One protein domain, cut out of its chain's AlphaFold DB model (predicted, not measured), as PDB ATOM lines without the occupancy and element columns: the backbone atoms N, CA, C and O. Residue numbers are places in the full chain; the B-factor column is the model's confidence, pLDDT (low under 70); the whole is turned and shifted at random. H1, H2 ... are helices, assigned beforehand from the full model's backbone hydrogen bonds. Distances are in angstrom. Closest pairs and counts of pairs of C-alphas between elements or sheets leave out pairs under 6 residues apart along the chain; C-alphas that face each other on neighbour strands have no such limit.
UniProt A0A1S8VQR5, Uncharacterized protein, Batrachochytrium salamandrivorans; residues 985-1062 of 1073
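What this domain is: This is residues 985 to 1062 of the 1073 residues of an uncharacterized protein of Batrachochytrium salamandrivorans (UniProt A0A1S8VQR5). One long helix, H3, lies across two shorter helices, H1 and H2, which both pack on the same side of it and cross each other as well; the three helix centres make a triangle. Residues 1026 to 1031, the last part of the loop from H2 to H3 and, with 1030 and 1031, the first two residues of H3, stick out at one end, and a tail without a named element follows H3. The printed part has 78 residues with three named helices, in the order H1, H2, H3, and no named strand: all helix. It is compact, with a radius of gyration of the C-alphas of 12.7 A, and only just flat, spanning 37 by 34 by 19 A.

How they stand to each other: H3, residues 1030 to 1051, touches H1, residues 985 to 1001, through residues 1043 to 1048 of H3 and 989 to 993 of H1 alone. Their closest C-alphas, of Leu 989 and Val 1044, are 5.1 A apart, and their lines are about perpendicular at 75 degrees. H2, residues 1009 to 1018, touches residues 1034 to 1041 of H3 alone. The closest C-alphas, of Ala 1009 and Phe 1041, are 5.3 A apart, and the lines are about perpendicular at 85 degrees. H1 and H2 touch at a steep tilt of 66 degrees, opposite ways; their closest C-alphas, of Gly 992 and Leu 1012, are 6.3 A apart. The packing is mostly crossed, with no pair at a shallow tilt. In H1 and H2 every O i to N i+4 pair is within hydrogen-bond range; in H3, 13 of 18 are.

Where its parts are: H3 measures 30.2 A from first to last C-alpha and ends at C-alpha 1051, (120.301, 157.751, 66.932). It has a kink of 36 degrees near residue 1037. H1 begins at C-alpha 985, (111.648, 154.207, 78.239), and measures 24.1 A; H2 measures 14.5 A.

The domain as a whole: The C-alphas farthest apart, of Asn 1028 and Ala 1053, are 38.1 A apart. The printed part has no cut. The link from H1 to H2 is short, that from H2 to H3 long. Residues 1023 to 1037 and 1058 to 1062 have a pLDDT under 70; the mean of the printed part is 74.5.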
ATOM      1  N   GLU A 985     110.388 154.875  78.605       77.31
ATOM      2  CA  GLU A 985     111.648 154.207  78.239       77.31
ATOM      3  C   GLU A 985     112.410 155.033  77.207       77.31
ATOM      4  O   GLU A 985     113.627 155.124  77.312       77.31
ATOM      5  N   ILE A 986     111.724 155.660  76.248       79.81
ATOM      6  CA  ILE A 986     112.357 156.561  75.278       79.81
ATOM      7  C   ILE A 986     113.026 157.723  76.029       79.81
ATOM      8  O   ILE A 986     114.235 157.889  75.902       79.81
ATOM      9  N   ASN A 987     112.312 158.398  76.934       83.50
ATOM     10  CA  ASN A 987     112.853 159.468  77.779       83.50
ATOM     11  C   ASN A 987     114.018 158.980  78.669       83.50
ATOM     12  O   ASN A 987     115.015 159.683  78.830       83.50
ATOM     13  N   GLN A 988     113.934 157.760  79.224       86.50
ATOM     14  CA  GLN A 988     115.029 157.145  79.992       86.50
ATOM     15  C   GLN A 988     116.271 156.862  79.123       86.50
ATOM     16  O   GLN A 988     117.403 156.984  79.598       86.50
ATOM     17  N   LEU A 989     116.082 156.459  77.864       86.94
ATOM     18  CA  LEU A 989     117.169 156.196  76.921       86.94
ATOM     19  C   LEU A 989     117.792 157.487  76.381       86.94
ATOM     20  O   LEU A 989     119.010 157.543  76.229       86.94
ATOM     21  N   GLU A 990     116.969 158.505  76.144       88.19
ATOM     22  CA  GLU A 990     117.353 159.815  75.629       88.19
ATOM     23  C   GLU A 990     118.140 160.612  76.671       88.19
ATOM     24  O   GLU A 990     119.326 160.848  76.456       88.19
ATOM     25  N   SER A 991     117.581 160.866  77.861       88.50
ATOM     26  CA  SER A 991     118.309 161.553  78.944       88.50
ATOM     27  C   SER A 991     119.566 160.792  79.389       88.50
ATOM     28  O   SER A 991     120.597 161.380  79.721       88.50
ATOM     29  N   GLY A 992     119.524 159.456  79.343       89.62
ATOM     30  CA  GLY A 992     120.697 158.626  79.601       89.62
ATOM     31  C   GLY A 992     121.792 158.762  78.536       89.62
ATOM     32  O   GLY A 992     122.980 158.627  78.842       89.62
ATOM     33  N   TRP A 993     121.415 159.022  77.283       91.31
ATOM     34  CA  TRP A 993     122.341 159.241  76.175       91.31
ATOM     35  C   TRP A 993     122.897 160.664  76.178       91.31
ATOM     36  O   TRP A 993     124.105 160.831  76.027       91.31
ATOM     37  N   GLU A 994     122.053 161.663  76.441       90.06
ATOM     38  CA  GLU A 994     122.453 163.053  76.673       90.06
ATOM     39  C   GLU A 994     123.513 163.140  77.772       90.06
ATOM     40  O   GLU A 994     124.585 163.685  77.530       90.06
ATOM     41  N   PHE A 995     123.292 162.504  78.928       90.50
ATOM     42  CA  PHE A 995     124.277 162.432  80.014       90.50
ATOM     43  C   PHE A 995     125.634 161.865  79.554       90.50
ATOM     44  O   PHE A 995     126.687 162.445  79.827       90.50
ATOM     45  N   ILE A 996     125.628 160.770  78.783       88.31
ATOM     46  CA  ILE A 996     126.854 160.192  78.205       88.31
ATOM     47  C   ILE A 996     127.547 161.169  77.242       88.31
ATOM     48  O   ILE A 996     128.779 161.218  77.219       88.31
ATOM     49  N   GLN A 997     126.791 161.936  76.457       88.94
ATOM     50  CA  GLN A 997     127.339 162.917  75.519       88.94
ATOM     51  C   GLN A 997     127.872 164.162  76.244       88.94
ATOM     52  O   GLN A 997     128.983 164.582  75.931       88.94
ATOM     53  N   VAL A 998     127.173 164.676  77.262       87.62
ATOM     54  CA  VAL A 998     127.609 165.807  78.103       87.62
ATOM     55  C   VAL A 998     128.941 165.497  78.787       87.62
ATOM     56  O   VAL A 998     129.881 166.288  78.678       87.62
ATOM     57  N   CYS A 999     129.080 164.317  79.407       83.88
ATOM     58  CA  CYS A 999     130.356 163.889  79.991       83.88
ATOM     59  C   CYS A 999     131.488 163.858  78.950       83.88
ATOM     60  O   CYS A 999     132.595 164.304  79.238       83.88
ATOM     61  N   ARG A1000     131.217 163.382  77.726       81.31
ATOM     62  CA  ARG A1000     132.213 163.343  76.641       81.31
ATOM     63  C   ARG A1000     132.598 164.732  76.139       81.31
ATOM     64  O   ARG A1000     133.782 164.970  75.925       81.31
ATOM     65  N   SER A1001     131.641 165.646  75.964       79.00
ATOM     66  CA  SER A1001     131.928 167.030  75.557       79.00
ATOM     67  C   SER A1001     132.688 167.813  76.629       79.00
ATOM     68  O   SER A1001     133.497 168.668  76.288       79.00
ATOM     69  N   ALA A1002     132.499 167.475  77.908       80.06
ATOM     70  CA  ALA A1002     133.287 168.001  79.024       80.06
ATOM     71  C   ALA A1002     134.691 167.361  79.153       80.06
ATOM     72  O   ALA A1002     135.420 167.656  80.097       80.06
ATOM     73  N   GLY A1003     135.078 166.458  78.242       77.75
ATOM     74  CA  GLY A1003     136.367 165.755  78.280       77.75
ATOM     75  C   GLY A1003     136.482 164.685  79.373       77.75
ATOM     76  O   GLY A1003     137.555 164.109  79.556       77.75
ATOM     77  N   HIS A1004     135.401 164.384  80.097       73.94
ATOM     78  CA  HIS A1004     135.390 163.345  81.124       73.94
ATOM     79  C   HIS A1004     135.353 161.936  80.499       73.94
ATOM     80  O   HIS A1004     134.810 161.742  79.403       73.94
ATOM     81  N   PRO A1005     135.881 160.907  81.194       77.88
ATOM     82  CA  PRO A1005     135.695 159.521  80.776       77.88
ATOM     83  C   PRO A1005     134.199 159.188  80.656       77.88
ATOM     84  O   PRO A1005     133.379 159.656  81.445       77.88
ATOM     85  N   THR A1006     133.833 158.358  79.670       77.00
ATOM     86  CA  THR A1006     132.430 157.936  79.481       77.00
ATOM     87  C   THR A1006     131.909 157.295  80.778       77.00
ATOM     88  O   THR A1006     132.523 156.328  81.240       77.00
ATOM     89  N   PRO A1007     130.806 157.796  81.367       80.56
ATOM     90  CA  PRO A1007     130.401 157.428  82.719       80.56
ATOM     91  C   PRO A1007     130.029 155.947  82.824       80.56
ATOM     92  O   PRO A1007     129.543 155.333  81.874       80.56
ATOM     93  N   GLY A1008     130.259 155.361  83.999       81.00
ATOM     94  CA  GLY A1008     129.934 153.962  84.268       81.00
ATOM     95  C   GLY A1008     128.428 153.702  84.392       81.00
ATOM     96  O   GLY A1008     127.636 154.603  84.662       81.00
ATOM     97  N   ALA A1009     128.033 152.431  84.280       79.00
ATOM     98  CA  ALA A1009     126.633 152.006  84.388       79.00
ATOM     99  C   ALA A1009     125.955 152.387  85.722       79.00
ATOM    100  O   ALA A1009     124.735 152.531  85.756       79.00
ATOM    101  N   THR A1010     126.728 152.550  86.802       78.94
ATOM    102  CA  THR A1010     126.246 153.052  88.099       78.94
ATOM    103  C   THR A1010     125.907 154.541  88.015       78.94
ATOM    104  O   THR A1010     124.761 154.902  88.235       78.94
ATOM    105  N   ALA A1011     126.852 155.379  87.569       82.06
ATOM    106  CA  ALA A1011     126.655 156.823  87.423       82.06
ATOM    107  C   ALA A1011     125.499 157.173  86.468       82.06
ATOM    108  O   ALA A1011     124.715 158.065  86.765       82.06
ATOM    109  N   LEU A1012     125.333 156.423  85.369       83.62
ATOM    110  CA  LEU A1012     124.154 156.547  84.503       83.62
ATOM    111  C   LEU A1012     122.844 156.264  85.261       83.62
ATOM    112  O   LEU A1012     121.860 156.974  85.074       83.62
ATOM    113  N   LEU A1013     122.805 155.202  86.070       83.38
ATOM    114  CA  LEU A1013     121.601 154.847  86.820       83.38
ATOM    115  C   LEU A1013     121.285 155.897  87.893       83.38
ATOM    116  O   LEU A1013     120.117 156.199  88.113       83.38
ATOM    117  N   ASP A1014     122.307 156.465  88.529       82.19
ATOM    118  CA  ASP A1014     122.137 157.479  89.569       82.19
ATOM    119  C   ASP A1014     121.742 158.849  88.987       82.19
ATOM    120  O   ASP A1014     120.834 159.475  89.533       82.19
ATOM    121  N   HIS A1015     122.258 159.240  87.811       85.06
ATOM    122  CA  HIS A1015     121.711 160.350  87.006       85.06
ATOM    123  C   HIS A1015     120.223 160.135  86.695       85.06
ATOM    124  O   HIS A1015     119.389 160.992  86.976       85.06
ATOM    125  N   LEU A1016     119.853 158.955  86.183       84.00
ATOM    126  CA  LEU A1016     118.458 158.645  85.847       84.00
ATOM    127  C   LEU A1016     117.537 158.583  87.078       84.00
ATOM    128  O   LEU A1016     116.336 158.793  86.940       84.00
ATOM    129  N   ARG A1017     118.070 158.338  88.280       82.38
ATOM    130  CA  ARG A1017     117.320 158.442  89.543       82.38
ATOM    131  C   ARG A1017     117.148 159.886  89.993       82.38
ATOM    132  O   ARG A1017     116.043 160.248  90.376       82.38
ATOM    133  N   GLN A1018     118.196 160.706  89.905       80.44
ATOM    134  CA  GLN A1018     118.125 162.146  90.186       80.44
ATOM    135  C   GLN A1018     117.123 162.841  89.248       80.44
ATOM    136  O   GLN A1018     116.289 163.616  89.702       80.44
ATOM    137  N   ALA A1019     117.115 162.467  87.965       79.69
ATOM    138  CA  ALA A1019     116.132 162.914  86.978       79.69
ATOM    139  C   ALA A1019     114.721 162.297  87.149       79.69
ATOM    140  O   ALA A1019     113.823 162.619  86.380       79.69
ATOM    141  N   SER A1020     114.507 161.390  88.113       79.00
ATOM    142  CA  SER A1020     113.257 160.621  88.298       79.00
ATOM    143  C   SER A1020     112.804 159.787  87.079       79.00
ATOM    144  O   SER A1020     111.645 159.393  86.975       79.00
ATOM    145  N   LEU A1021     113.734 159.450  86.179       78.44
ATOM    146  CA  LEU A1021     113.526 158.656  84.960       78.44
ATOM    147  C   LEU A1021     113.881 157.164  85.122       78.44
ATOM    148  O   LEU A1021     113.874 156.414  84.142       78.44
ATOM    149  N   ASP A1022     114.184 156.675  86.331       74.31
ATOM    150  CA  ASP A1022     114.332 155.234  86.587       74.31
ATOM    151  C   ASP A1022     112.967 154.522  86.659       74.31
ATOM    152  O   ASP A1022     112.529 154.064  87.710       74.31
ATOM    153  N   PHE A1023     112.309 154.345  85.506       64.88
ATOM    154  CA  PHE A1023     111.050 153.587  85.361       64.88
ATOM    155  C   PHE A1023     111.153 152.090  85.730       64.88
ATOM    156  O   PHE A1023     110.172 151.352  85.613       64.88
ATOM    157  N   ASN A1024     112.330 151.610  86.146       61.38
ATOM    158  CA  ASN A1024     112.522 150.274  86.707       61.38
ATOM    159  C   ASN A1024     112.665 150.296  88.241       61.38
ATOM    160  O   ASN A1024     112.684 149.226  88.862       61.38
ATOM    161  N   PHE A1025     112.740 151.481  88.857       58.38
ATOM    162  CA  PHE A1025     112.897 151.677  90.291       58.38
ATOM    163  C   PHE A1025     111.667 151.195  91.060       58.38
ATOM    164  O   PHE A1025     110.654 151.876  91.196       58.38
ATOM    165  N   ARG A1026     111.776 149.999  91.637       52.34
ATOM    166  CA  ARG A1026     110.937 149.608  92.770       52.34
ATOM    167  C   ARG A1026     111.631 150.106  94.029       52.34
ATOM    168  O   ARG A1026     112.758 149.677  94.276       52.34
ATOM    169  N   GLN A1027     110.953 150.935  94.825       45.41
ATOM    170  CA  GLN A1027     111.472 151.482  96.090       45.41
ATOM    171  C   GLN A1027     112.112 150.386  96.971       45.41
ATOM    172  O   GLN A1027     113.236 150.538  97.441       45.41
ATOM    173  N   ASN A1028     111.487 149.205  97.043       40.03
ATOM    174  CA  ASN A1028     111.968 148.064  97.836       40.03
ATOM    175  C   ASN A1028     112.899 147.095  97.053       40.03
ATOM    176  O   ASN A1028     112.969 145.908  97.366       40.03
ATOM    177  N   GLY A1029     113.573 147.546  95.980       40.91
ATOM    178  CA  GLY A1029     114.201 146.681  94.955       40.91
ATOM    179  C   GLY A1029     115.725 146.784  94.753       40.91
ATOM    180  O   GLY A1029     116.250 146.203  93.797       40.91
ATOM    181  N   SER A1030     116.449 147.509  95.614       45.66
ATOM    182  CA  SER A1030     117.838 147.982  95.398       45.66
ATOM    183  C   SER A1030     118.836 146.965  94.804       45.66
ATOM    184  O   SER A1030     119.554 147.283  93.851       45.66
ATOM    185  N   LYS A1031     118.872 145.721  95.303       46.19
ATOM    186  CA  LYS A1031     119.865 144.696  94.903       46.19
ATOM    187  C   LYS A1031     119.615 144.058  93.523       46.19
ATOM    188  O   LYS A1031     120.534 143.469  92.953       46.19
ATOM    189  N   LEU A1032     118.409 144.182  92.959       41.12
ATOM    190  CA  LEU A1032     118.111 143.769  91.577       41.12
ATOM    191  C   LEU A1032     118.493 144.860  90.563       41.12
ATOM    192  O   LEU A1032     118.956 144.547  89.464       41.12
ATOM    193  N   LEU A1033     118.378 146.132  90.957       49.19
ATOM    194  CA  LEU A1033     118.627 147.289  90.093       49.19
ATOM    195  C   LEU A1033     120.075 147.361  89.586       49.19
ATOM    196  O   LEU A1033     120.276 147.581  88.397       49.19
ATOM    197  N   GLN A1034     121.089 147.058  90.409       50.44
ATOM    198  CA  GLN A1034     122.494 147.056  89.954       50.44
ATOM    199  C   GLN A1034     122.783 146.044  88.826       50.44
ATOM    200  O   GLN A1034     123.589 146.319  87.938       50.44
ATOM    201  N   LYS A1035     122.110 144.882  88.803       54.22
ATOM    202  CA  LYS A1035     122.243 143.918  87.691       54.22
ATOM    203  C   LYS A1035     121.529 144.400  86.425       54.22
ATOM    204  O   LYS A1035     121.972 144.079  85.324       54.22
ATOM    205  N   ASN A1036     120.477 145.202  86.578       61.66
ATOM    206  CA  ASN A1036     119.795 145.852  85.465       61.66
ATOM    207  C   ASN A1036     120.551 147.091  84.956       61.66
ATOM    208  O   ASN A1036     120.516 147.330  83.754       61.66
ATOM    209  N   ALA A1037     121.317 147.798  85.796       67.06
ATOM    210  CA  ALA A1037     122.150 148.946  85.414       67.06
ATOM    211  C   ALA A1037     123.079 148.622  84.229       67.06
ATOM    212  O   ALA A1037     123.081 149.310  83.212       67.06
ATOM    213  N   GLY A1038     123.801 147.497  84.304       71.12
ATOM    214  CA  GLY A1038     124.686 147.025  83.230       71.12
ATOM    215  C   GLY A1038     123.971 146.546  81.955       71.12
ATOM    216  O   GLY A1038     124.630 146.317  80.939       71.12
ATOM    217  N   ASN A1039     122.643 146.388  81.990       74.50
ATOM    218  CA  ASN A1039     121.810 146.162  80.808       74.50
ATOM    219  C   ASN A1039     121.240 147.486  80.279       74.50
ATOM    220  O   ASN A1039     121.319 147.721  79.079       74.50
ATOM    221  N   LEU A1040     120.741 148.363  81.156       77.75
ATOM    222  CA  LEU A1040     120.271 149.714  80.839       77.75
ATOM    223  C   LEU A1040     121.366 150.532  80.141       77.75
ATOM    224  O   LEU A1040     121.132 151.054  79.060       77.75
ATOM    225  N   PHE A1041     122.590 150.519  80.670       83.50
ATOM    226  CA  PHE A1041     123.759 151.147  80.049       83.50
ATOM    227  C   PHE A1041     124.015 150.655  78.616       83.50
ATOM    228  O   PHE A1041     124.309 151.447  77.726       83.50
ATOM    229  N   LYS A1042     123.816 149.356  78.348       84.31
ATOM    230  CA  LYS A1042     123.898 148.808  76.984       84.31
ATOM    231  C   LYS A1042     122.716 149.232  76.114       84.31
ATOM    232  O   LYS A1042     122.928 149.446  74.927       84.31
ATOM    233  N   ARG A1043     121.502 149.366  76.675       79.50
ATOM    234  CA  ARG A1043     120.345 149.918  75.946       79.50
ATOM    235  C   ARG A1043     120.621 151.360  75.525       79.50
ATOM    236  O   ARG A1043     120.454 151.661  74.356       79.50
ATOM    237  N   VAL A1044     121.116 152.202  76.434       86.19
ATOM    238  CA  VAL A1044     121.482 153.602  76.156       86.19
ATOM    239  C   VAL A1044     122.599 153.692  75.109       86.19
ATOM    240  O   VAL A1044     122.480 154.442  74.147       86.19
ATOM    241  N   GLN A1045     123.660 152.883  75.222       85.50
ATOM    242  CA  GLN A1045     124.721 152.841  74.205       85.50
ATOM    243  C   GLN A1045     124.231 152.366  72.827       85.50
ATOM    244  O   GLN A1045     124.753 152.801  71.804       85.50
ATOM    245  N   GLU A1046     123.271 151.443  72.778       82.06
ATOM    246  CA  GLU A1046     122.701 150.926  71.531       82.06
ATOM    247  C   GLU A1046     121.665 151.887  70.927       82.06
ATOM    248  O   GLU A1046     121.671 152.087  69.715       82.06
ATOM    249  N   PHE A1047     120.851 152.545  71.758       84.62
ATOM    250  CA  PHE A1047     120.007 153.680  71.384       84.62
ATOM    251  C   PHE A1047     120.856 154.792  70.765       84.62
ATOM    252  O   PHE A1047     120.614 155.174  69.627       84.62
ATOM    253  N   GLY A1048     121.922 155.221  71.448       85.31
ATOM    254  CA  GLY A1048     122.825 156.261  70.964       85.31
ATOM    255  C   GLY A1048     123.506 155.929  69.638       85.31
ATOM    256  O   GLY A1048     123.556 156.766  68.743       85.31
ATOM    257  N   LYS A1049     123.968 154.682  69.451       83.75
ATOM    258  CA  LYS A1049     124.479 154.215  68.148       83.75
ATOM    259  C   LYS A1049     123.439 154.323  67.035       83.75
ATOM    260  O   LYS A1049     123.795 154.683  65.919       83.75
ATOM    261  N   ARG A1050     122.184 153.973  67.324       79.50
ATOM    262  CA  ARG A1050     121.090 154.021  66.346       79.50
ATOM    263  C   ARG A1050     120.688 155.455  66.045       79.50
ATOM    264  O   ARG A1050     120.627 155.794  64.878       79.50
ATOM    265  N   ARG A1051     120.572 156.311  67.062       81.06
ATOM    266  CA  ARG A1051     120.301 157.751  66.932       81.06
ATOM    267  C   ARG A1051     121.397 158.511  66.165       81.06
ATOM    268  O   ARG A1051     121.115 159.516  65.531       81.06
ATOM    269  N   LEU A1052     122.641 158.017  66.187       81.38
ATOM    270  CA  LEU A1052     123.748 158.513  65.351       81.38
ATOM    271  C   LEU A1052     123.738 157.981  63.903       81.38
ATOM    272  O   LEU A1052     124.420 158.550  63.056       81.38
ATOM    273  N   ALA A1053     123.027 156.886  63.621       79.75
ATOM    274  CA  ALA A1053     122.893 156.305  62.279       79.75
ATOM    275  C   ALA A1053     121.581 156.720  61.583       79.75
ATOM    276  O   ALA A1053     121.528 156.803  60.360       79.75
ATOM    277  N   ASP A1054     120.548 156.977  62.379       78.00
ATOM    278  CA  ASP A1054     119.213 157.439  62.026       78.00
ATOM    279  C   ASP A1054     118.762 158.431  63.122       78.00
ATOM    280  O   ASP A1054     118.368 158.001  64.212       78.00
ATOM    281  N   PRO A1055     118.823 159.753  62.869       79.12
ATOM    282  CA  PRO A1055     118.372 160.775  63.818       79.12
ATOM    283  C   PRO A1055     116.900 160.646  64.226       79.12
ATOM    284  O   PRO A1055     116.528 161.126  65.295       79.12
ATOM    285  N   ASN A1056     116.081 159.962  63.421       76.06
ATOM    286  CA  ASN A1056     114.663 159.750  63.686       76.06
ATOM    287  C   ASN A1056     114.398 158.468  64.494       76.06
ATOM    288  O   ASN A1056     113.251 158.197  64.856       76.06
ATOM    289  N   TYR A1057     115.434 157.686  64.830       75.69
ATOM    290  CA  TYR A1057     115.279 156.429  65.556       75.69
ATOM    291  C   TYR A1057     114.602 156.649  66.914       75.69
ATOM    292  O   TYR A1057     115.190 157.233  67.829       75.69
ATOM    293  N   LEU A1058     113.369 156.147  67.044       68.75
ATOM    294  CA  LEU A1058     112.490 156.346  68.202       68.75
ATOM    295  C   LEU A1058     112.213 157.825  68.534       68.75
ATOM    296  O   LEU A1058     111.910 158.138  69.684       68.75
ATOM    297  N   LEU A1059     112.273 158.739  67.557       66.06
ATOM    298  CA  LEU A1059     111.502 159.973  67.696       66.06
ATOM    299  C   LEU A1059     110.031 159.577  67.811       66.06
ATOM    300  O   LEU A1059     109.482 158.915  66.927       66.06
ATOM    301  N   MET A1060     109.388 159.996  68.898       54.91
ATOM    302  CA  MET A1060     107.937 160.066  68.908       54.91
ATOM    303  C   MET A1060     107.551 161.240  68.016       54.91
ATOM    304  O   MET A1060     107.464 162.372  68.480       54.91
ATOM    305  N   VAL A1061     107.334 160.954  66.730       48.69
ATOM    306  CA  VAL A1061     106.505 161.814  65.888       48.69
ATOM    307  C   VAL A1061     105.144 161.851  66.571       48.69
ATOM    308  O   VAL A1061     104.387 160.880  66.526       48.69
ATOM    309  N   THR A1062     104.868 162.942  67.280       42.12
ATOM    310  CA  THR A1062     103.501 163.309  67.625       42.12
ATOM    311  C   THR A1062     102.751 163.411  66.302       42.12
ATOM    312  O   THR A1062     103.176 164.219  65.478       42.12
TER     313      THR A1062